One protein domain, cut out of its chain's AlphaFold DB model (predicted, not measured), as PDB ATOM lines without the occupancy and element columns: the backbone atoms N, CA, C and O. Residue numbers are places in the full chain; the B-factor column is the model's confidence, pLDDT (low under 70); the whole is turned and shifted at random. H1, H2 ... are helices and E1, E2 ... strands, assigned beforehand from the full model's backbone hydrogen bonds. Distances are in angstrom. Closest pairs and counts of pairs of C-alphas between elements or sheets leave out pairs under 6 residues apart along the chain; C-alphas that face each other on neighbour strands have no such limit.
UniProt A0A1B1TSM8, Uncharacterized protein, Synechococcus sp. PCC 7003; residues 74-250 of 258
ATOM      1  N   ARG A  74     129.852 146.471 120.905       50.97
ATOM      2  CA  ARG A  74     128.479 146.647 120.393       50.97
ATOM      3  C   ARG A  74     127.932 145.393 119.680       50.97
ATOM      4  O   ARG A  74     127.237 145.511 118.674       50.97
ATOM      5  N   PHE A  75     128.266 144.196 120.162       48.25
ATOM      6  CA  PHE A  75     127.731 142.949 119.612       48.25
ATOM      7  C   PHE A  75     126.639 142.400 120.528       48.25
ATOM      8  O   PHE A  75     126.819 142.408 121.748       48.25
ATOM      9  N   PRO A  76     125.517 141.919 119.966       52.44
ATOM     10  CA  PRO A  76     124.462 141.325 120.764       52.44
ATOM     11  C   PRO A  76     125.007 140.103 121.497       52.44
ATOM     12  O   PRO A  76     125.702 139.260 120.924       52.44
ATOM     13  N   SER A  77     124.685 140.023 122.781       55.16
ATOM     14  CA  SER A  77     124.924 138.847 123.599       55.16
ATOM     15  C   SER A  77     124.300 137.631 122.924       55.16
ATOM     16  O   SER A  77     123.097 137.612 122.671       55.16
ATOM     17  N   LEU A  78     125.101 136.598 122.657       63.50
ATOM     18  CA  LEU A  78     124.568 135.273 122.354       63.50
ATOM     19  C   LEU A  78     123.944 134.744 123.650       63.50
ATOM     20  O   LEU A  78     124.631 134.222 124.532       63.50
ATOM     21  N   LEU A  79     122.648 134.989 123.820       64.62
ATOM     22  CA  LEU A  79     121.872 134.422 124.912       64.62
ATOM     23  C   LEU A  79     121.395 133.049 124.478       64.62
ATOM     24  O   LEU A  79     120.551 132.905 123.597       64.62
ATOM     25  N   ILE A  80     121.983 132.042 125.105       77.31
ATOM     26  CA  ILE A  80     121.549 130.660 124.981       77.31
ATOM     27  C   ILE A  80     120.660 130.386 126.182       77.31
ATOM     28  O   ILE A  80     121.109 130.496 127.328       77.31
ATOM     29  N   THR A  81     119.397 130.082 125.898       78.56
ATOM     30  CA  THR A  81     118.404 129.698 126.895       78.56
ATOM     31  C   THR A  81     118.545 128.224 127.249       78.56
ATOM     32  O   THR A  81     119.117 127.421 126.502       78.56
ATOM     33  N   ILE A  82     118.023 127.859 128.415       83.56
ATOM     34  CA  ILE A  82     117.964 126.464 128.840       83.56
ATOM     35  C   ILE A  82     117.022 125.702 127.894       83.56
ATOM     36  O   ILE A  82     115.883 126.136 127.696       83.56
ATOM     37  N   PRO A  83     117.468 124.579 127.299       85.62
ATOM     38  CA  PRO A  83     116.610 123.765 126.454       85.62
ATOM     39  C   PRO A  83     115.395 123.231 127.225       85.62
ATOM     40  O   PRO A  83     115.505 122.950 128.422       85.62
ATOM     41  N   PRO A  84     114.243 123.036 126.559       84.56
ATOM     42  CA  PRO A  84     113.075 122.437 127.195       84.56
ATOM     43  C   PRO A  84     113.380 121.012 127.679       84.56
ATOM     44  O   PRO A  84     114.271 120.344 127.160       84.56
ATOM     45  N   ALA A  85     112.588 120.497 128.623       81.38
ATOM     46  CA  ALA A  85     112.771 119.143 129.161       81.38
ATOM     47  C   ALA A  85     112.663 118.025 128.100       81.38
ATOM     48  O   ALA A  85     113.180 116.931 128.301       81.38
ATOM     49  N   SER A  86     112.010 118.297 126.967       84.88
ATOM     50  CA  SER A  86     111.912 117.395 125.813       84.88
ATOM     51  C   SER A  86     113.138 117.423 124.890       84.88
ATOM     52  O   SER A  86     113.166 116.702 123.891       84.88
ATOM     53  N   ALA A  87     114.136 118.263 125.180       87.56
ATOM     54  CA  ALA A  87     115.340 118.378 124.375       87.56
ATOM     55  C   ALA A  87     116.146 117.073 124.368       87.56
ATOM     56  O   ALA A  87     116.232 116.344 125.356       87.56
ATOM     57  N   SER A  88     116.785 116.803 123.234       89.94
ATOM     58  CA  SER A  88     117.705 115.677 123.103       89.94
ATOM     59  C   SER A  88     118.960 115.873 123.956       89.94
ATOM     60  O   SER A  88     119.356 117.002 124.254       89.94
ATOM     61  N   GLN A  89     119.652 114.777 124.278       89.75
ATOM     62  CA  GLN A  89     120.929 114.863 124.993       89.75
ATOM     63  C   GLN A  89     121.975 115.671 124.215       89.75
ATOM     64  O   GLN A  89     122.757 116.390 124.826       89.75
ATOM     65  N   ASP A  90     121.967 115.596 122.883       91.31
ATOM     66  CA  ASP A  90     122.881 116.366 122.039       91.31
ATOM     67  C   ASP A  90     122.600 117.868 122.110       91.31
ATOM     68  O   ASP A  90     123.533 118.665 122.204       91.31
ATOM     69  N   CYS A  91     121.325 118.259 122.134       91.81
ATOM     70  CA  CYS A  91     120.930 119.643 122.372       91.81
ATOM     71  C   CYS A  91     121.359 120.108 123.772       91.81
ATOM     72  O   CYS A  91     121.991 121.151 123.906       91.81
ATOM     73  N   LEU A  92     121.092 119.310 124.813       92.56
ATOM     74  CA  LEU A  92     121.506 119.632 126.183       92.56
ATOM     75  C   LEU A  92     123.026 119.794 126.286       92.56
ATOM     76  O   LEU A  92     123.503 120.795 126.821       92.56
ATOM     77  N   ASP A  93     123.784 118.842 125.743       93.94
ATOM     78  CA  ASP A  93     125.241 118.863 125.778       93.94
ATOM     79  C   ASP A  93     125.793 120.069 125.011       93.94
ATOM     80  O   ASP A  93     126.625 120.799 125.546       93.94
ATOM     81  N   THR A  94     125.307 120.334 123.796       93.31
ATOM     82  CA  THR A  94     125.774 121.489 123.010       93.31
ATOM     83  C   THR A  94     125.407 122.833 123.622       93.31
ATOM     84  O   THR A  94     126.206 123.765 123.528       93.31
ATOM     85  N   THR A  95     124.284 122.933 124.334       94.62
ATOM     86  CA  THR A  95     123.987 124.104 125.168       94.62
ATOM     87  C   THR A  95     125.044 124.293 126.249       94.62
ATOM     88  O   THR A  95     125.532 125.410 126.418       94.62
ATOM     89  N   VAL A  96     125.464 123.233 126.947       96.00
ATOM     90  CA  VAL A  96     126.556 123.350 127.928       96.00
ATOM     91  C   VAL A  96     127.859 123.780 127.254       96.00
ATOM     92  O   VAL A  96     128.490 124.725 127.727       96.00
ATOM     93  N   LEU A  97     128.238 123.162 126.126       95.75
ATOM     94  CA  LEU A  97     129.443 123.533 125.365       95.75
ATOM     95  C   LEU A  97     129.465 125.025 125.054       95.75
ATOM     96  O   LEU A  97     130.474 125.691 125.291       95.75
ATOM     97  N   ALA A  98     128.360 125.524 124.505       95.38
ATOM     98  CA  ALA A  98     128.263 126.890 124.038       95.38
ATOM     99  C   ALA A  98     128.290 127.883 125.205       95.38
ATOM    100  O   ALA A  98     129.029 128.863 125.155       95.38
ATOM    101  N   ARG A  99     127.598 127.586 126.310       94.88
ATOM    102  CA  ARG A  99     127.644 128.417 127.523       94.88
ATOM    103  C   ARG A  99     129.031 128.458 128.158       94.88
ATOM    104  O   ARG A  99     129.474 129.528 128.561       94.88
ATOM    105  N   LEU A 100     129.748 127.335 128.197       96.62
ATOM    106  CA  LEU A 100     131.133 127.298 128.676       96.62
ATOM    107  C   LEU A 100     132.083 128.060 127.747       96.62
ATOM    108  O   LEU A 100     132.954 128.785 128.224       96.62
ATOM    109  N   ALA A 101     131.897 127.951 126.430       95.56
ATOM    110  CA  ALA A 101     132.683 128.720 125.474       95.56
ATOM    111  C   ALA A 101     132.453 130.226 125.633       95.56
ATOM    112  O   ALA A 101     133.414 130.988 125.638       95.56
ATOM    113  N   ILE A 102     131.203 130.639 125.843       91.94
ATOM    114  CA  ILE A 102     130.845 132.033 126.103       91.94
ATOM    115  C   ILE A 102     131.390 132.518 127.457       91.94
ATOM    116  O   ILE A 102     131.896 133.632 127.551       91.94
ATOM    117  N   ALA A 103     131.329 131.689 128.502       93.25
ATOM    118  CA  ALA A 103     131.901 132.021 129.806       93.25
ATOM    119  C   ALA A 103     133.415 132.282 129.723       93.25
ATOM    120  O   ALA A 103     133.916 133.156 130.424       93.25
ATOM    121  N   GLN A 104     134.137 131.560 128.859       93.31
ATOM    122  CA  GLN A 104     135.554 131.820 128.606       93.31
ATOM    123  C   GLN A 104     135.775 133.059 127.733       93.31
ATOM    124  O   GLN A 104     136.585 133.907 128.080       93.31
ATOM    125  N   ASP A 105     135.105 133.141 126.586       89.88
ATOM    126  CA  ASP A 105     135.232 134.254 125.649       89.88
ATOM    127  C   ASP A 105     133.946 134.391 124.828       89.88
ATOM    128  O   ASP A 105     133.750 133.718 123.813       89.88
ATOM    129  N   SER A 106     133.073 135.304 125.262       84.62
ATOM    130  CA  SER A 106     131.776 135.583 124.635       84.62
ATOM    131  C   SER A 106     131.859 135.921 123.149       84.62
ATOM    132  O   SER A 106     130.880 135.727 122.427       84.62
ATOM    133  N   TYR A 107     132.998 136.437 122.687       81.50
ATOM    134  CA  TYR A 107     133.171 136.905 121.314       81.50
ATOM    135  C   TYR A 107     134.108 136.011 120.502       81.50
ATOM    136  O   TYR A 107     134.264 136.237 119.296       81.50
ATOM    137  N   GLY A 108     134.680 134.981 121.122       86.81
ATOM    138  CA  GLY A 108     135.597 134.043 120.494       86.81
ATOM    139  C   GLY A 108     134.945 133.231 119.376       86.81
ATOM    140  O   GLY A 108     133.732 133.003 119.349       86.81
ATOM    141  N   SER A 109     135.760 132.750 118.435       90.50
ATOM    142  CA  SER A 109     135.286 131.885 117.344       90.50
ATOM    143  C   SER A 109     134.619 130.614 117.873       90.50
ATOM    144  O   SER A 109     133.543 130.246 117.407       90.50
ATOM    145  N   VAL A 110     135.191 130.003 118.915       93.38
ATOM    146  CA  VAL A 110     134.652 128.785 119.537       93.38
ATOM    147  C   VAL A 110     133.244 129.010 120.092       93.38
ATOM    148  O   VAL A 110     132.379 128.159 119.895       93.38
ATOM    149  N   ALA A 111     132.981 130.151 120.740       91.88
ATOM    150  CA  ALA A 111     131.650 130.492 121.244       91.88
ATOM    151  C   ALA A 111     130.624 130.603 120.109       91.88
ATOM    152  O   ALA A 111     129.532 130.046 120.209       91.88
ATOM    153  N   ARG A 112     130.980 131.241 118.989       90.12
ATOM    154  CA  ARG A 112     130.088 131.351 117.821       90.12
ATOM    155  C   ARG A 112     129.817 130.000 117.165       90.12
ATOM    156  O   ARG A 112     128.670 129.698 116.850       90.12
ATOM    157  N   GLU A 113     130.853 129.187 116.977       92.50
ATOM    158  CA  GLU A 113     130.736 127.874 116.336       92.50
ATOM    159  C   GLU A 113     129.876 126.915 117.168       92.50
ATOM    160  O   GLU A 113     128.957 126.285 116.645       92.50
ATOM    161  N   THR A 114     130.114 126.860 118.480       93.81
ATOM    162  CA  THR A 114     129.312 126.050 119.409       93.81
ATOM    163  C   THR A 114     127.873 126.545 119.527       93.81
ATOM    164  O   THR A 114     126.964 125.720 119.536       93.81
ATOM    165  N   SER A 115     127.644 127.863 119.538       92.19
ATOM    166  CA  SER A 115     126.291 128.439 119.531       92.19
ATOM    167  C   SER A 115     125.531 128.082 118.251       92.19
ATOM    168  O   SER A 115     124.372 127.684 118.310       92.19
ATOM    169  N   GLY A 116     126.189 128.167 117.091       90.38
ATOM    170  CA  GLY A 116     125.594 127.761 115.818       90.38
ATOM    171  C   GLY A 116     125.236 126.273 115.794       90.38
ATOM    172  O   GLY A 116     124.135 125.911 115.382       90.38
ATOM    173  N   LEU A 117     126.124 125.407 116.296       91.00
ATOM    174  CA  LEU A 117     125.836 123.975 116.400       91.00
ATOM    175  C   LEU A 117     124.663 123.695 117.349       91.00
ATOM    176  O   LEU A 117     123.779 122.909 117.012       91.00
ATOM    177  N   GLN A 118     124.629 124.363 118.503       92.12
ATOM    178  CA  GLN A 118     123.536 124.252 119.465       92.12
ATOM    179  C   GLN A 118     122.190 124.619 118.830       92.12
ATOM    180  O   GLN A 118     121.234 123.858 118.963       92.12
ATOM    181  N   GLN A 119     122.116 125.728 118.089       89.00
ATOM    182  CA  GLN A 119     120.887 126.142 117.404       89.00
ATOM    183  C   GLN A 119     120.377 125.063 116.444       89.00
ATOM    184  O   GLN A 119     119.188 124.747 116.451       89.00
ATOM    185  N   VAL A 120     121.270 124.453 115.660       88.44
ATOM    186  CA  VAL A 120     120.911 123.395 114.705       88.44
ATOM    187  C   VAL A 120     120.399 122.146 115.424       88.44
ATOM    188  O   VAL A 120     119.318 121.655 115.101       88.44
ATOM    189  N   LEU A 121     121.135 121.641 116.417       89.38
ATOM    190  CA  LEU A 121     120.770 120.396 117.107       89.38
ATOM    191  C   LEU A 121     119.497 120.547 117.948       89.38
ATOM    192  O   LEU A 121     118.664 119.639 118.013       89.38
ATOM    193  N   CYS A 122     119.300 121.712 118.560       88.12
ATOM    194  CA  CYS A 122     118.098 121.984 119.336       88.12
ATOM    195  C   CYS A 122     116.862 122.240 118.461       88.12
ATOM    196  O   CYS A 122     115.757 121.907 118.886       88.12
ATOM    197  N   ALA A 123     117.022 122.780 117.248       86.38
ATOM    198  CA  ALA A 123     115.910 123.002 116.320       86.38
ATOM    199  C   ALA A 123     115.543 121.759 115.486       86.38
ATOM    200  O   ALA A 123     114.411 121.654 115.016       86.38
ATOM    201  N   LEU A 124     116.475 120.816 115.291       79.12
ATOM    202  CA  LEU A 124     116.296 119.654 114.410       79.12
ATOM    203  C   LEU A 124     116.311 118.325 115.189       79.12
ATOM    204  O   LEU A 124     117.338 117.635 115.219       79.12
ATOM    205  N   PRO A 125     115.167 117.900 115.766       62.91
ATOM    206  CA  PRO A 125     115.076 116.727 116.640       62.91
ATOM    207  C   PRO A 125     115.579 115.401 116.028       62.91
ATOM    208  O   PRO A 125     115.986 114.517 116.778       62.91
ATOM    209  N   GLY A 126     115.634 115.270 114.696       61.75
ATOM    210  CA  GLY A 126     116.104 114.065 113.991       61.75
ATOM    211  C   GLY A 126     117.622 113.944 113.776       61.75
ATOM    212  O   GLY A 126     118.090 112.880 113.389       61.75
ATOM    213  N   THR A 127     118.409 114.996 114.033       60.66
ATOM    214  CA  THR A 127     119.883 114.976 113.842       60.66
ATOM    215  C   THR A 127     120.660 114.513 115.088       60.66
ATOM    216  O   THR A 127     121.854 114.206 115.025       60.66
ATOM    217  N   ASN A 128     119.942 114.365 116.204       62.38
ATOM    218  CA  ASN A 128     120.438 114.252 117.580       62.38
ATOM    219  C   ASN A 128     120.851 112.840 118.028       62.38
ATOM    220  O   ASN A 128     120.861 112.528 119.219       62.38
ATOM    221  N   GLN A 129     121.132 111.953 117.073       63.47
ATOM    222  CA  GLN A 129     121.570 110.576 117.336       63.47
ATOM    223  C   GLN A 129     122.860 110.219 116.594       63.47
ATOM    224  O   GLN A 129     123.317 109.073 116.624       63.47
ATOM    225  N   SER A 130     123.482 111.200 115.939       71.00
ATOM    226  CA  SER A 130     124.724 110.982 115.210       71.00
ATOM    227  C   SER A 130     125.834 110.611 116.197       71.00
ATOM    228  O   SER A 130     126.141 111.355 117.132       71.00
ATOM    229  N   ARG A 131     126.455 109.440 116.000       80.75
ATOM    230  CA  ARG A 131     127.634 109.012 116.781       80.75
ATOM    231  C   ARG A 131     128.873 109.854 116.481       80.75
ATOM    232  O   ARG A 131     129.838 109.799 117.241       80.75
ATOM    233  N   ARG A 132     128.844 110.598 115.376       88.69
ATOM    234  CA  ARG A 132     129.907 111.481 114.920       88.69
ATOM    235  C   ARG A 132     129.297 112.765 114.378       88.69
ATOM    236  O   ARG A 132     128.375 112.709 113.573       88.69
ATOM    237  N   LEU A 133     129.827 113.890 114.827       91.56
ATOM    238  CA  LEU A 133     129.574 115.216 114.270       91.56
ATOM    239  C   LEU A 133     130.930 115.861 114.024       91.56
ATOM    240  O   LEU A 133     131.873 115.579 114.766       91.56
ATOM    241  N   GLU A 134     131.029 116.727 113.024       93.19
ATOM    242  CA  GLU A 134     132.275 117.397 112.658       93.19
ATOM    243  C   GLU A 134     132.083 118.905 112.580       93.19
ATOM    244  O   GLU A 134     131.041 119.408 112.164       93.19
ATOM    245  N   TRP A 135     133.124 119.623 112.982       94.25
ATOM    246  CA  TRP A 135     133.266 121.042 112.720       94.25
ATOM    247  C   TRP A 135     133.649 121.271 111.258       94.25
ATOM    248  O   TRP A 135     134.163 120.383 110.577       94.25
ATOM    249  N   ARG A 136     133.503 122.512 110.782       91.25
ATOM    250  CA  ARG A 136     133.898 122.902 109.417       91.25
ATOM    251  C   ARG A 136     135.366 122.586 109.097       91.25
ATOM    252  O   ARG A 136     135.708 122.366 107.942       91.25
ATOM    253  N   ASN A 137     136.231 122.577 110.107       90.94
ATOM    254  CA  ASN A 137     137.653 122.271 109.962       90.94
ATOM    255  C   ASN A 137     137.969 120.759 109.920       90.94
ATOM    256  O   ASN A 137     139.139 120.388 110.008       90.94
ATOM    257  N   GLY A 138     136.953 119.892 109.826       91.50
ATOM    258  CA  GLY A 138     137.094 118.435 109.726       91.50
ATOM    259  C   GLY A 138     137.416 117.731 111.047       91.50
ATOM    260  O   GLY A 138     137.559 116.511 111.078       91.50
ATOM    261  N   ARG A 139     137.542 118.467 112.159       93.50
ATOM    262  CA  ARG A 139     137.705 117.863 113.485       93.50
ATOM    263  C   ARG A 139     136.358 117.396 114.012       93.50
ATOM    264  O   ARG A 139     135.340 118.051 113.803       93.50
ATOM    265  N   ASN A 140     136.363 116.302 114.766       93.31
ATOM    266  CA  ASN A 140     135.150 115.816 115.415       93.31
ATOM    267  C   ASN A 140     134.643 116.853 116.427       93.31
ATOM    268  O   ASN A 140     135.390 117.262 117.308       93.31
ATOM    269  N   ALA A 141     133.375 117.235 116.325       94.19
ATOM    270  CA  ALA A 141     132.619 117.923 117.369       94.19
ATOM    271  C   ALA A 141     132.092 116.933 118.412       94.19
ATOM    272  O   ALA A 141     132.087 117.214 119.609       94.19
ATOM    273  N   LYS A 142     131.710 115.739 117.952       94.19
ATOM    274  CA  LYS A 142     131.222 114.641 118.781       94.19
ATOM    275  C   LYS A 142     131.805 113.327 118.288       94.19
ATOM    276  O   LYS A 142     131.849 113.092 117.081       94.19
ATOM    277  N   PHE A 143     132.207 112.460 119.212       91.94
ATOM    278  CA  PHE A 143     132.543 111.067 118.927       91.94
ATOM    279  C   PHE A 143     132.085 110.173 120.085       91.94
ATOM    280  O   PHE A 143     132.586 110.279 121.209       91.94
ATOM    281  N   GLY A 144     131.100 109.310 119.825       89.88
ATOM    282  CA  GLY A 144     130.416 108.559 120.879       89.88
ATOM    283  C   GLY A 144     129.716 109.509 121.855       89.88
ATOM    284  O   GLY A 144     128.900 110.321 121.435       89.88
ATOM    285  N   ASN A 145     130.067 109.429 123.142       89.31
ATOM    286  CA  ASN A 145     129.555 110.318 124.197       89.31
ATOM    287  C   ASN A 145     130.518 111.470 124.545       89.31
ATOM    288  O   ASN A 145     130.284 112.199 125.509       89.31
ATOM    289  N   SER A 146     131.623 111.598 123.806       93.62
ATOM    290  CA  SER A 146     132.617 112.649 124.025       93.62
ATOM    291  C   SER A 146     132.354 113.824 123.097       93.62
ATOM    292  O   SER A 146     132.040 113.633 121.918       93.62
ATOM    293  N   TRP A 147     132.545 115.025 123.629       96.62
ATOM    294  CA  TRP A 147     132.403 116.277 122.896       96.62
ATOM    295  C   TRP A 147     133.724 117.024 122.845       96.62
ATOM    296  O   TRP A 147     134.516 116.944 123.787       96.62
ATOM    297  N   TYR A 148     133.935 117.770 121.767       97.31
ATOM    298  CA  TYR A 148     135.152 118.532 121.522       97.31
ATOM    299  C   TYR A 148     134.816 119.890 120.919       97.31
ATOM    300  O   TYR A 148     133.924 120.017 120.082       97.31
ATOM    301  N   TYR A 149     135.577 120.903 121.306       97.69
ATOM    302  CA  TYR A 149     135.529 122.224 120.702       97.69
ATOM    303  C   TYR A 149     136.194 122.234 119.323       97.69
ATOM    304  O   TYR A 149     137.038 121.395 119.007       97.69
ATOM    305  N   ALA A 150     135.865 123.236 118.507       94.62
ATOM    306  CA  ALA A 150     136.442 123.400 117.172       94.62
ATOM    307  C   ALA A 150     137.970 123.550 117.178       94.62
ATOM    308  O   ALA A 150     138.656 123.120 116.249       94.62
ATOM    309  N   ASN A 151     138.528 124.085 118.263       94.75
ATOM    310  CA  ASN A 151     139.971 124.173 118.478       94.75
ATOM    311  C   ASN A 151     140.625 122.825 118.858       94.75
ATOM    312  O   ASN A 151     141.839 122.773 119.048       94.75
ATOM    313  N   GLY A 152     139.861 121.729 118.908       93.69
ATOM    314  CA  GLY A 152     140.320 120.368 119.195       93.69
ATOM    315  C   GLY A 152     140.368 119.998 120.677       93.69
ATOM    316  O   GLY A 152     140.659 118.845 120.982       93.69
ATOM    317  N   GLN A 153     140.082 120.928 121.591       97.06
ATOM    318  CA  GLN A 153     140.058 120.623 123.020       97.06
ATOM    319  C   GLN A 153     138.848 119.768 123.384       97.06
ATOM    320  O   GLN A 153     137.758 119.948 122.837       97.06
ATOM    321  N   SER A 154     139.033 118.839 124.323       96.06
ATOM    322  CA  SER A 154     137.915 118.073 124.875       96.06
ATOM    323  C   SER A 154     136.986 119.010 125.642       96.06
ATOM    324  O   SER A 154     137.450 119.861 126.392       96.06
ATOM    325  N   ALA A 155     135.682 118.861 125.435       96.31
ATOM    326  CA  ALA A 155     134.643 119.638 126.102       96.31
ATOM    327  C   ALA A 155     133.892 118.811 127.152       96.31
ATOM    328  O   ALA A 155     133.525 119.325 128.207       96.31
ATOM    329  N   LYS A 156     133.681 117.516 126.880       95.75
ATOM    330  CA  LYS A 156     132.997 116.582 127.784       95.75
ATOM    331  C   LYS A 156     133.678 115.227 127.774       95.75
ATOM    332  O   LYS A 156     133.846 114.626 126.710       95.75
ATOM    333  N   PHE A 157     133.955 114.713 128.968       88.62
ATOM    334  CA  PHE A 157     134.371 113.329 129.171       88.62
ATOM    335  C   PHE A 157     133.686 112.757 130.416       88.62
ATOM    336  O   PHE A 157     133.898 113.228 131.536       88.62
ATOM    337  N   GLY A 158     132.825 111.756 130.219       88.19
ATOM    338  CA  GLY A 158     131.948 111.254 131.278       88.19
ATOM    339  C   GLY A 158     131.031 112.360 131.814       88.19
ATOM    340  O   GLY A 158     130.281 112.971 131.055       88.19
ATOM    341  N   ASN A 159     131.119 112.623 133.120       88.75
ATOM    342  CA  ASN A 159     130.356 113.675 133.809       88.75
ATOM    343  C   ASN A 159     131.153 114.977 134.020       88.75
ATOM    344  O   ASN A 159     130.671 115.884 134.707       88.75
ATOM    345  N   SER A 160     132.370 115.047 133.479       94.69
ATOM    346  CA  SER A 160     133.241 116.215 133.574       94.69
ATOM    347  C   SER A 160     133.078 117.111 132.356       94.69
ATOM    348  O   SER A 160     132.975 116.628 131.224       94.69
ATOM    349  N   TRP A 161     133.105 118.413 132.616       97.94
ATOM    350  CA  TRP A 161     133.025 119.458 131.605       97.94
ATOM    351  C   TRP A 161     134.277 120.316 131.639       97.94
ATOM    352  O   TRP A 161     134.802 120.587 132.721       97.94
ATOM    353  N   TYR A 162     134.705 120.774 130.469       98.31
ATOM    354  CA  TYR A 162     135.923 121.548 130.273       98.31
ATOM    355  C   TYR A 162     135.626 122.799 129.458       98.31
ATOM    356  O   TYR A 162     134.720 122.806 128.629       98.31
ATOM    357  N   TYR A 163     136.407 123.844 129.688       98.19
ATOM    358  CA  TYR A 163     136.412 125.057 128.884       98.19
ATOM    359  C   TYR A 163     137.207 124.870 127.582       98.19
ATOM    360  O   TYR A 163     138.042 123.965 127.492       98.19
ATOM    361  N   PRO A 164     137.027 125.744 126.573       97.56
ATOM    362  CA  PRO A 164     137.826 125.703 125.347       97.56
ATOM    363  C   PRO A 164     139.342 125.803 125.537       97.56
ATOM    364  O   PRO A 164     140.078 125.437 124.627       97.56
ATOM    365  N   ASN A 165     139.826 126.319 126.666       96.69
ATOM    366  CA  ASN A 165     141.246 126.369 127.017       96.69
ATOM    367  C   ASN A 165     141.757 125.082 127.701       96.69
ATOM    368  O   ASN A 165     142.928 125.019 128.067       96.69
ATOM    369  N   GLY A 166     140.902 124.069 127.873       96.62
ATOM    370  CA  GLY A 166     141.233 122.787 128.497       96.62
ATOM    371  C   GLY A 166     141.117 122.767 130.024       96.62
ATOM    372  O   GLY A 166     141.283 121.705 130.622       96.62
ATOM    373  N   GLN A 167     140.811 123.896 130.672       97.25
ATOM    374  CA  GLN A 167     140.574 123.918 132.114       97.25
ATOM    375  C   GLN A 167     139.272 123.202 132.466       97.25
ATOM    376  O   GLN A 167     138.299 123.234 131.711       97.25
ATOM    377  N   ASN A 168     139.234 122.584 133.646       96.44
ATOM    378  CA  ASN A 168     137.996 122.024 134.179       96.44
ATOM    379  C   ASN A 168     136.966 123.143 134.353       96.44
ATOM    380  O   ASN A 168     137.282 124.176 134.925       96.44
ATOM    381  N   ALA A 169     135.734 122.913 133.911       97.25
ATOM    382  CA  ALA A 169     134.580 123.746 134.238       97.25
ATOM    383  C   ALA A 169     133.771 123.130 135.379       97.25
ATOM    384  O   ALA A 169     133.382 123.807 136.330       97.25
ATOM    385  N   LYS A 170     133.557 121.812 135.314       96.31
ATOM    386  CA  LYS A 170     132.842 121.064 136.344       96.31
ATOM    387  C   LYS A 170     133.474 119.701 136.566       96.31
ATOM    388  O   LYS A 170     133.586 118.904 135.637       96.31
ATOM    389  N   PHE A 171     133.772 119.401 137.829       91.25
ATOM    390  CA  PHE A 171     134.254 118.093 138.266       91.25
ATOM    391  C   PHE A 171     133.572 117.689 139.577       91.25
ATOM    392  O   PHE A 171     133.652 118.394 140.583       91.25
ATOM    393  N   GLY A 172     132.861 116.558 139.575       88.31
ATOM    394  CA  GLY A 172     132.084 116.116 140.736       88.31
ATOM    395  C   GLY A 172     131.013 117.141 141.131       88.31
ATOM    396  O   GLY A 172     130.098 117.413 140.352       88.31
ATOM    397  N   ARG A 173     131.114 117.702 142.339       89.12
ATOM    398  CA  ARG A 173     130.222 118.763 142.853       89.12
ATOM    399  C   ARG A 173     130.831 120.168 142.764       89.12
ATOM    400  O   ARG A 173     130.196 121.120 143.207       89.12
ATOM    401  N   SER A 174     132.041 120.282 142.227       95.19
ATOM    402  CA  SER A 174     132.775 121.539 142.151       95.19
ATOM    403  C   SER A 174     132.612 122.184 140.784       95.19
ATOM    404  O   SER A 174     132.622 121.493 139.758       95.19
ATOM    405  N   TRP A 175     132.523 123.509 140.798       98.00
ATOM    406  CA  TRP A 175     132.607 124.353 139.615       98.00
ATOM    407  C   TRP A 175     133.857 125.210 139.676       98.00
ATOM    408  O   TRP A 175     134.269 125.636 140.758       98.00
ATOM    409  N   TYR A 176     134.412 125.488 138.509       98.31
ATOM    410  CA  TYR A 176     135.621 126.274 138.327       98.31
ATOM    411  C   TYR A 176     135.369 127.340 137.270       98.31
ATOM    412  O   TYR A 176     134.518 127.157 136.406       98.31
ATOM    413  N   TYR A 177     136.113 128.432 137.347       98.06
ATOM    414  CA  TYR A 177     136.158 129.478 136.338       98.06
ATOM    415  C   TYR A 177     137.111 129.109 135.190       98.06
ATOM    416  O   TYR A 177     137.988 128.261 135.372       98.06
ATOM    417  N   PRO A 178     137.021 129.782 134.024       97.00
ATOM    418  CA  PRO A 178     137.943 129.557 132.907       97.00
ATOM    419  C   PRO A 178     139.421 129.751 133.265       97.00
ATOM    420  O   PRO A 178     140.287 129.135 132.650       97.00
ATOM    421  N   ASN A 179     139.722 130.575 134.273       95.00
ATOM    422  CA  ASN A 179     141.076 130.788 134.792       95.00
ATOM    423  C   ASN A 179     141.561 129.670 135.748       95.00
ATOM    424  O   ASN A 179     142.649 129.771 136.313       95.00
ATOM    425  N   GLY A 180     140.765 128.614 135.949       95.88
ATOM    426  CA  GLY A 180     141.084 127.450 136.779       95.88
ATOM    427  C   GLY A 180     140.791 127.612 138.274       95.88
ATOM    428  O   GLY A 180     140.959 126.656 139.031       95.88
ATOM    429  N   ARG A 181     140.342 128.788 138.731       96.25
ATOM    430  CA  ARG A 181     139.980 129.008 140.141       96.25
ATOM    431  C   ARG A 181     138.627 128.388 140.468       96.25
ATOM    432  O   ARG A 181     137.767 128.263 139.602       96.25
ATOM    433  N   ASN A 182     138.428 128.009 141.730       96.50
ATOM    434  CA  ASN A 182     137.129 127.528 142.197       96.50
ATOM    435  C   ASN A 182     136.077 128.624 142.021       96.50
ATOM    436  O   ASN A 182     136.310 129.759 142.411       96.50
ATOM    437  N   ALA A 183     134.918 128.252 141.494       97.38
ATOM    438  CA  ALA A 183     133.727 129.091 141.468       97.38
ATOM    439  C   ALA A 183     132.726 128.656 142.543       97.38
ATOM    440  O   ALA A 183     132.158 129.486 143.252       97.38
ATOM    441  N   LYS A 184     132.552 127.338 142.711       97.31
ATOM    442  CA  LYS A 184     131.673 126.756 143.729       97.31
ATOM    443  C   LYS A 184     132.266 125.483 144.313       97.31
ATOM    444  O   LYS A 184     132.673 124.586 143.574       97.31
ATOM    445  N   PHE A 185     132.220 125.368 145.637       93.06
ATOM    446  CA  PHE A 185     132.532 124.135 146.358       93.06
ATOM    447  C   PHE A 185     131.519 123.909 147.485       93.06
ATOM    448  O   PHE A 185     131.453 124.680 148.444       93.06
ATOM    449  N   GLY A 186     130.710 122.852 147.373       87.88
ATOM    450  CA  GLY A 186     129.595 122.627 148.296       87.88
ATOM    451  C   GLY A 186     128.548 123.737 148.169       87.88
ATOM    452  O   GLY A 186     128.002 123.940 147.089       87.88
ATOM    453  N   SER A 187     128.272 124.453 149.260       87.94
ATOM    454  CA  SER A 187     127.380 125.625 149.290       87.94
ATOM    455  C   SER A 187     128.121 126.965 149.195       87.94
ATOM    456  O   SER A 187     127.488 128.016 149.268       87.94
ATOM    457  N   PHE A 188     129.449 126.947 149.057       93.88
ATOM    458  CA  PHE A 188     130.269 128.156 149.058       93.88
ATOM    459  C   PHE A 188     130.573 128.631 147.644       93.88
ATOM    460  O   PHE A 188     130.959 127.828 146.790       93.88
ATOM    461  N   TRP A 189     130.440 129.941 147.452       97.50
ATOM    462  CA  TRP A 189     130.788 130.656 146.232       97.50
ATOM    463  C   TRP A 189     132.101 131.405 146.409       97.50
ATOM    464  O   TRP A 189     132.486 131.760 147.527       97.50
ATOM    465  N   TYR A 190     132.780 131.636 145.297       97.38
ATOM    466  CA  TYR A 190     134.052 132.336 145.246       97.38
ATOM    467  C   TYR A 190     134.006 133.354 144.119       97.38
ATOM    468  O   TYR A 190     133.344 133.130 143.111       97.38
ATOM    469  N   PHE A 191     134.702 134.467 144.287       96.62
ATOM    470  CA  PHE A 191     134.989 135.371 143.191       96.62
ATOM    471  C   PHE A 191     135.985 134.725 142.213       96.62
ATOM    472  O   PHE A 191     136.757 133.842 142.599       96.62
ATOM    473  N   PRO A 192     136.029 135.184 140.951       95.00
ATOM    474  CA  PRO A 192     137.023 134.731 139.977       95.00
ATOM    475  C   PRO A 192     138.474 134.994 140.385       95.00
ATOM    476  O   PRO A 192     139.388 134.384 139.824       95.00
ATOM    477  N   ASP A 193     138.712 135.864 141.372       91.38
ATOM    478  CA  ASP A 193     140.034 136.083 141.948       91.38
ATOM    479  C   ASP A 193     140.428 135.062 143.046       91.38
ATOM    480  O   ASP A 193     141.591 134.990 143.444       91.38
ATOM    481  N   GLY A 194     139.488 134.205 143.454       92.12
ATOM    482  CA  GLY A 194     139.675 133.125 144.420       92.12
ATOM    483  C   GLY A 194     139.183 133.434 145.833       92.12
ATOM    484  O   GLY A 194     139.154 132.514 146.655       92.12
ATOM    485  N   ASP A 195     138.766 134.669 146.125       91.38
ATOM    486  CA  ASP A 195     138.231 135.017 147.441       91.38
ATOM    487  C   ASP A 195     136.829 134.433 147.649       91.38
ATOM    488  O   ASP A 195     135.991 134.397 146.747       91.38
ATOM    489  N   ARG A 196     136.551 133.947 148.862       94.31
ATOM    490  CA  ARG A 196     135.242 133.372 149.197       94.31
ATOM    491  C   ARG A 196     134.202 134.479 149.354       94.31
ATOM    492  O   ARG A 196     134.466 135.503 149.968       94.31
ATOM    493  N   THR A 197     132.987 134.233 148.876       94.50
ATOM    494  CA  THR A 197     131.917 135.233 148.869       94.50
ATOM    495  C   THR A 197     130.531 134.619 149.069       94.50
ATOM    496  O   THR A 197     130.357 133.396 149.105       94.50
ATOM    497  N   SER A 198     129.531 135.482 149.241       95.69
ATOM    498  CA  SER A 198     128.126 135.092 149.174       95.69
ATOM    499  C   SER A 198     127.645 135.114 147.722       95.69
ATOM    500  O   SER A 198     128.180 135.841 146.884       95.69
ATOM    501  N   LEU A 199     126.606 134.337 147.418       95.12
ATOM    502  CA  LEU A 199     125.965 134.377 146.103       95.12
ATOM    503  C   LEU A 199     125.470 135.791 145.761       95.12
ATOM    504  O   LEU A 199     125.692 136.267 144.654       95.12
ATOM    505  N   GLU A 200     124.818 136.461 146.712       94.44
ATOM    506  CA  GLU A 200     124.283 137.811 146.523       94.44
ATOM    507  C   GLU A 200     125.396 138.799 146.165       94.44
ATOM    508  O   GLU A 200     125.292 139.521 145.176       94.44
ATOM    509  N   SER A 201     126.505 138.764 146.906       93.88
ATOM    510  CA  SER A 201     127.677 139.601 146.645       93.88
ATOM    511  C   SER A 201     128.305 139.304 145.280       93.88
ATOM    512  O   SER A 201     128.678 140.233 144.567       93.88
ATOM    513  N   LEU A 202     128.389 138.028 144.885       96.19
ATOM    514  CA  LEU A 202     128.914 137.623 143.578       96.19
ATOM    515  C   LEU A 202     128.041 138.136 142.424       96.19
ATOM    516  O   LEU A 202     128.564 138.667 141.440       96.19
ATOM    517  N   LEU A 203     126.718 138.003 142.542       95.06
ATOM    518  CA  LEU A 203     125.769 138.480 141.533       95.06
ATOM    519  C   LEU A 203     125.758 140.010 141.458       95.06
ATOM    520  O   LEU A 203     125.850 140.563 140.363       95.06
ATOM    521  N   ALA A 204     125.719 140.692 142.607       92.88
ATOM    522  CA  ALA A 204     125.766 142.150 142.683       92.88
ATOM    523  C   ALA A 204     127.054 142.705 142.059       92.88
ATOM    524  O   ALA A 204     127.003 143.641 141.259       92.88
ATOM    525  N   TRP A 205     128.203 142.094 142.361       94.25
ATOM    526  CA  TRP A 205     129.474 142.437 141.727       94.25
ATOM    527  C   TRP A 205     129.422 142.222 140.210       94.25
ATOM    528  O   TRP A 205     129.688 143.160 139.456       94.25
ATOM    529  N   SER A 206     129.003 141.040 139.749       94.00
ATOM    530  CA  SER A 206     128.969 140.708 138.317       94.00
ATOM    531  C   SER A 206     128.106 141.698 137.527       94.00
ATOM    532  O   SER A 206     128.526 142.248 136.509       94.00
ATOM    533  N   CYS A 207     126.911 141.991 138.039       91.00
ATOM    534  CA  CYS A 207     125.960 142.920 137.435       91.00
ATOM    535  C   CYS A 207     126.393 144.384 137.477       91.00
ATOM    536  O   CYS A 207     125.863 145.200 136.731       91.00
ATOM    537  N   SER A 208     127.351 144.729 138.331       88.56
ATOM    538  CA  SER A 208     127.899 146.080 138.380       88.56
ATOM    539  C   SER A 208     128.990 146.357 137.345       88.56
ATOM    540  O   SER A 208     129.360 147.511 137.136       88.56
ATOM    541  N   VAL A 209     129.532 145.294 136.748       88.56
ATOM    542  CA  VAL A 209     130.526 145.356 135.670       88.56
ATOM    543  C   VAL A 209     129.838 145.215 134.315       88.56
ATOM    544  O   VAL A 209     130.179 145.907 133.355       88.56
ATOM    545  N   LEU A 210     128.870 144.302 134.237       86.12
ATOM    546  CA  LEU A 210     128.147 143.981 133.015       86.12
ATOM    547  C   LEU A 210     127.086 145.033 132.675       86.12
ATOM    548  O   LEU A 210     126.619 145.785 133.528       86.12
ATOM    549  N   SER A 211     126.662 145.054 131.409       79.50
ATOM    550  CA  SER A 211     125.550 145.908 130.993       79.50
ATOM    551  C   SER A 211     124.237 145.478 131.669       79.50
ATOM    552  O   SER A 211     124.043 144.281 131.927       79.50
ATOM    553  N   PRO A 212     123.294 146.417 131.898       79.81
ATOM    554  CA  PRO A 212     122.000 146.097 132.500       79.81
ATOM    555  C   PRO A 212     121.257 144.975 131.770       79.81
ATOM    556  O   PRO A 212     120.688 144.108 132.423       79.81
ATOM    557  N   PHE A 213     121.330 144.940 130.436       79.88
ATOM    558  CA  PHE A 213     120.702 143.902 129.615       79.88
ATOM    559  C   PHE A 213     121.263 142.502 129.913       79.88
ATOM    560  O   PHE A 213     120.506 141.599 130.252       79.88
ATOM    561  N   ILE A 214     122.594 142.329 129.879       80.62
ATOM    562  CA  ILE A 214     123.235 141.026 130.149       80.62
ATOM    563  C   ILE A 214     122.902 140.536 131.558       80.62
ATOM    564  O   ILE A 214     122.626 139.352 131.758       80.62
ATOM    565  N   CYS A 215     122.949 141.444 132.535       86.94
ATOM    566  CA  CYS A 215     122.618 141.118 133.912       86.94
ATOM    567  C   CYS A 215     121.148 140.687 134.044       86.94
ATOM    568  O   CYS A 215     120.881 139.612 134.577       86.94
ATOM    569  N   GLN A 216     120.201 141.484 133.538       86.19
ATOM    570  CA  GLN A 216     118.766 141.217 133.680       86.19
ATOM    571  C   GLN A 216     118.361 139.868 133.085       86.19
ATOM    572  O   GLN A 216     117.707 139.082 133.770       86.19
ATOM    573  N   ASP A 217     118.807 139.563 131.866       84.12
ATOM    574  CA  ASP A 217     118.458 138.304 131.198       84.12
ATOM    575  C   ASP A 217     118.950 137.087 131.988       84.12
ATOM    576  O   ASP A 217     118.255 136.074 132.121       84.12
ATOM    577  N   ARG A 218     120.152 137.181 132.563       86.25
ATOM    578  CA  ARG A 218     120.726 136.066 133.314       86.25
ATOM    579  C   ARG A 218     120.138 135.951 134.721       86.25
ATOM    580  O   ARG A 218     119.932 134.831 135.180       86.25
ATOM    581  N   LEU A 219     119.792 137.065 135.370       90.62
ATOM    582  CA  LEU A 219     119.056 137.049 136.638       90.62
ATOM    583  C   LEU A 219     117.647 136.461 136.478       90.62
ATOM    584  O   LEU A 219     117.220 135.695 137.339       90.62
ATOM    585  N   ALA A 220     116.950 136.754 135.377       89.25
ATOM    586  CA  ALA A 220     115.648 136.157 135.081       89.25
ATOM    587  C   ALA A 220     115.744 134.629 134.903       89.25
ATOM    588  O   ALA A 220     114.923 133.884 135.437       89.25
ATOM    589  N   GLU A 221     116.787 134.136 134.223       89.00
ATOM    590  CA  GLU A 221     117.041 132.690 134.127       89.00
ATOM    591  C   GLU A 221     117.281 132.062 135.510       89.00
ATOM    592  O   GLU A 221     116.720 131.006 135.812       89.00
ATOM    593  N   LEU A 222     118.061 132.712 136.380       92.12
ATOM    594  CA  LEU A 222     118.360 132.196 137.722       92.12
ATOM    595  C   LEU A 222     117.113 132.020 138.597       92.12
ATOM    596  O   LEU A 222     117.116 131.154 139.466       92.12
ATOM    597  N   GLN A 223     116.043 132.786 138.366       90.94
ATOM    598  CA  GLN A 223     114.782 132.647 139.107       90.94
ATOM    599  C   GLN A 223     114.025 131.353 138.787       90.94
ATOM    600  O   GLN A 223     113.195 130.918 139.579       90.94
ATOM    601  N   THR A 224     114.287 130.755 137.624       90.31
ATOM    602  CA  THR A 224     113.565 129.574 137.118       90.31
ATOM    603  C   THR A 224     114.459 128.343 136.972       90.31
ATOM    604  O   THR A 224     113.983 127.263 136.626       90.31
ATOM    605  N   SER A 225     115.756 128.495 137.238       91.50
ATOM    606  CA  SER A 225     116.759 127.445 137.085       91.50
ATOM    607  C   SER A 225     117.094 126.787 138.411       91.50
ATOM    608  O   SER A 225     117.162 127.445 139.443       91.50
ATOM    609  N   GLU A 226     117.433 125.501 138.366       91.81
ATOM    610  CA  GLU A 226     117.884 124.757 139.541       91.81
ATOM    611  C   GLU A 226     119.119 123.898 139.240       91.81
ATOM    612  O   GLU A 226     119.467 123.617 138.086       91.81
ATOM    613  N   GLY A 227     119.802 123.482 140.310       92.62
ATOM    614  CA  GLY A 227     120.897 122.517 140.263       92.62
ATOM    615  C   GLY A 227     122.010 122.899 139.285       92.62
ATOM    616  O   GLY A 227     122.661 123.930 139.428       92.62
ATOM    617  N   PHE A 228     122.248 122.036 138.296       93.50
ATOM    618  CA  PHE A 228     123.324 122.213 137.318       93.50
ATOM    619  C   PHE A 228     123.187 123.508 136.510       93.50
ATOM    620  O   PHE A 228     124.175 124.219 136.337       93.50
ATOM    621  N   TRP A 229     121.983 123.815 136.017       93.62
ATOM    622  CA  TRP A 229     121.757 124.987 135.167       93.62
ATOM    623  C   TRP A 229     121.877 126.284 135.952       93.62
ATOM    624  O   TRP A 229     122.469 127.239 135.455       93.62
ATOM    625  N   TYR A 230     121.390 126.280 137.195       94.75
ATOM    626  CA  TYR A 230     121.575 127.391 138.119       94.75
ATOM    627  C   TYR A 230     123.061 127.685 138.332       94.75
ATOM    628  O   TYR A 230     123.514 128.810 138.137       94.75
ATOM    629  N   ASP A 231     123.840 126.655 138.665       96.12
ATOM    630  CA  ASP A 231     125.261 126.843 138.929       96.12
ATOM    631  C   ASP A 231     126.022 127.315 137.687       96.12
ATOM    632  O   ASP A 231     126.820 128.248 137.776       96.12
ATOM    633  N   LEU A 232     125.741 126.719 136.524       95.38
ATOM    634  CA  LEU A 232     126.328 127.136 135.252       95.38
ATOM    635  C   LEU A 232     126.033 128.609 134.954       95.38
ATOM    636  O   LEU A 232     126.931 129.338 134.541       95.38
ATOM    637  N   ALA A 233     124.796 129.054 135.185       94.06
ATOM    638  CA  ALA A 233     124.379 130.430 134.960       94.06
ATOM    639  C   ALA A 233     125.120 131.429 135.859       94.06
ATOM    640  O   ALA A 233     125.559 132.470 135.368       94.06
ATOM    641  N   VAL A 234     125.315 131.102 137.142       96.06
ATOM    642  CA  VAL A 234     126.103 131.934 138.069       96.06
ATOM    643  C   VAL A 234     127.570 131.996 137.633       96.06
ATOM    644  O   VAL A 234     128.144 133.084 137.550       96.06
ATOM    645  N   VAL A 235     128.175 130.845 137.317       96.50
ATOM    646  CA  VAL A 235     129.581 130.759 136.883       96.50
ATOM    647  C   VAL A 235     129.800 131.549 135.598       96.50
ATOM    648  O   VAL A 235     130.754 132.319 135.505       96.50
ATOM    649  N   GLU A 236     128.916 131.393 134.615       93.88
ATOM    650  CA  GLU A 236     128.963 132.120 133.348       93.88
ATOM    651  C   GLU A 236     128.874 133.633 133.566       93.88
ATOM    652  O   GLU A 236     129.692 134.370 133.016       93.88
ATOM    653  N   LEU A 237     127.926 134.101 134.386       93.25
ATOM    654  CA  LEU A 237     127.744 135.527 134.656       93.25
ATOM    655  C   LEU A 237     128.993 136.145 135.302       93.25
ATOM    656  O   LEU A 237     129.497 137.163 134.826       93.25
ATOM    657  N   ALA A 238     129.527 135.493 136.335       96.00
ATOM    658  CA  ALA A 238     130.732 135.946 137.022       96.00
ATOM    659  C   ALA A 238     131.982 135.886 136.126       96.00
ATOM    660  O   ALA A 238     132.802 136.803 136.159       96.00
ATOM    661  N   SER A 239     132.108 134.857 135.279       94.62
ATOM    662  CA  SER A 239     133.219 134.754 134.318       94.62
ATOM    663  C   SER A 239     133.181 135.891 133.301       94.62
ATOM    664  O   SER A 239     134.196 136.531 133.046       94.62
ATOM    665  N   ARG A 240     131.996 136.196 132.753       90.75
ATOM    666  CA  ARG A 240     131.826 137.300 131.800       90.75
ATOM    667  C   ARG A 240     132.228 138.635 132.425       90.75
ATOM    668  O   ARG A 240     132.962 139.384 131.793       90.75
ATOM    669  N   ALA A 241     131.781 138.910 133.652       91.88
ATOM    670  CA  ALA A 241     132.161 140.124 134.373       91.88
ATOM    671  C   ALA A 241     133.684 140.216 134.554       91.88
ATOM    672  O   ALA A 241     134.281 141.253 134.286       91.88
ATOM    673  N   PHE A 242     134.328 139.113 134.933       93.00
ATOM    674  CA  PHE A 242     135.779 139.072 135.084       93.00
ATOM    675  C   PHE A 242     136.522 139.356 133.774       93.00
ATOM    676  O   PHE A 242     137.430 140.184 133.754       93.00
ATOM    677  N   ASN A 243     136.083 138.758 132.667       89.19
ATOM    678  CA  ASN A 243     136.692 138.968 131.353       89.19
ATOM    679  C   ASN A 243     136.568 140.423 130.865       89.19
ATOM    680  O   ASN A 243     137.440 140.901 130.139       89.19
ATOM    681  N   GLU A 244     135.491 141.134 131.223       85.69
ATOM    682  CA  GLU A 244     135.375 142.575 130.943       85.69
ATOM    683  C   GLU A 244     136.445 143.372 131.695       85.69
ATOM    684  O   GLU A 244     137.108 144.234 131.113       85.69
ATOM    685  N   LEU A 245     136.664 143.051 132.974       88.25
ATOM    686  CA  LEU A 245     137.689 143.711 133.778       88.25
ATOM    687  C   LEU A 245     139.104 143.411 133.270       88.25
ATOM    688  O   LEU A 245     139.907 144.333 133.145       88.25
ATOM    689  N   GLU A 246     139.421 142.155 132.945       86.38
ATOM    690  CA  GLU A 246     140.734 141.787 132.393       86.38
ATOM    691  C   GLU A 246     140.992 142.483 131.054       86.38
ATOM    692  O   GLU A 246     142.066 143.048 130.831       86.38
ATOM    693  N   PHE A 247     139.989 142.526 130.175       82.31
ATOM    694  CA  PHE A 247     140.094 143.254 128.914       82.31
ATOM    695  C   PHE A 247     140.366 144.747 129.132       82.31
ATOM    696  O   PHE A 247     141.211 145.331 128.445       82.31
ATOM    697  N   TYR A 248     139.694 145.365 130.105       81.81
ATOM    698  CA  TYR A 248     139.947 146.750 130.489       81.81
ATOM    699  C   TYR A 248     141.390 146.961 130.978       81.81
ATOM    700  O   TYR A 248     142.056 147.904 130.537       81.81
ATOM    701  N   GLN A 249     141.905 146.073 131.835       82.44
ATOM    702  CA  GLN A 249     143.293 146.146 132.307       82.44
ATOM    703  C   GLN A 249     144.294 146.060 131.152       82.44
ATOM    704  O   GLN A 249     145.200 146.884 131.057       82.44
ATOM    705  N   HIS A 250     144.115 145.099 130.244       81.25
ATOM    706  CA  HIS A 250     145.010 144.939 129.098       81.25
ATOM    707  C   HIS A 250     144.958 146.134 128.147       81.25
ATOM    708  O   HIS A 250     145.994 146.588 127.662       81.25
TER     709      HIS A 250
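Overview. This is residues 74 to 250 of the 258 residues of an uncharacterized protein of Synechococcus sp. PCC 7003 (UniProt A0A1B1TSM8). A long wall of nine short strands, E1 to E9, has the helices H1 and H5 over one face, while its other face is bare. H2 packs on H1 and H4 packs on H5, both farther from the wall, and H3 packs on H5 near the E9 end of the wall. The printed part has 177 residues, with H1 and H2 first, then E1 to E9, then H3, H4 and H5. The sheet's order is that of the chain, all antiparallel, and the class is mixed, helices and strands. The whole is compact, with a radius of gyration of the C-alphas of 15.6 A and spans of 43 by 33 by 27 A.

Along the chain. Residues 74 to 88 hold no named element. H1, residues 89 to 104, begins at C-alpha 89 (120.929, 114.863, 124.993) and is 22.7 A long; H2, residues 109 to 123, is 21.3 A long. The strands follow: E1 132 to 134, E2 140 to 143, E3 146 to 148, E4 154 to 157, E5 160 to 162, E6 168 to 171, E7 174 to 176, E8 182 to 185 and E9 188 to 190. H3 is residues 199 to 209, 15.8 A; H4 is 212 to 224, 19.1 A; H5 is 227 to 250, 34.8 A, ending at C-alpha 250 (145.010, 144.939, 129.098).

Arrangement. E1 to E9 form a meander, each strand the antiparallel neighbour of the one before. In the hairpin of E1 and E2, N 133 and O 142 are 3.1 A apart, within hydrogen-bond range; in that of E8 and E9, N 190 and O 183 are 3.0 A apart. The sheet is twisted, its C-alphas up to 4.5 A off the best plane. H1 is on the sheet at a height of 8.1 A, over E3 and E4. H5 is on the same face at 8.4 A and runs along the strands, at 13 degrees to E7 on the local plane. H1 touches H5 with residues 99 to 104 alone, closest at the C-alphas of Ala 103 and Glu 236, 4.6 A. H1 and H2 are a helical hairpin, closest at the C-alphas of Ala 101 and Ala 111, 4.7 A. H3, H4 and H5 make an up-and-down bundle, each running against the one before. H5 touches H3, closest at the C-alphas of Ser 206 and Ala 241, 5.1 A, and H4, closest at those of Leu 222 and Tyr 230, 5.8 A. Every O i to N i+4 pair is within hydrogen-bond range in H1, H2, H3 and H5; in H4 8 of 9 are.

Size, cuts and confidence. The C-alphas farthest apart, those of Gly 126 and Gln 249, are 45.9 A apart. The printed part has no cut, and no link is long. The mean pLDDT of the printed part is 89.4; residues 74 to 79 and 125 to 129 are under 70.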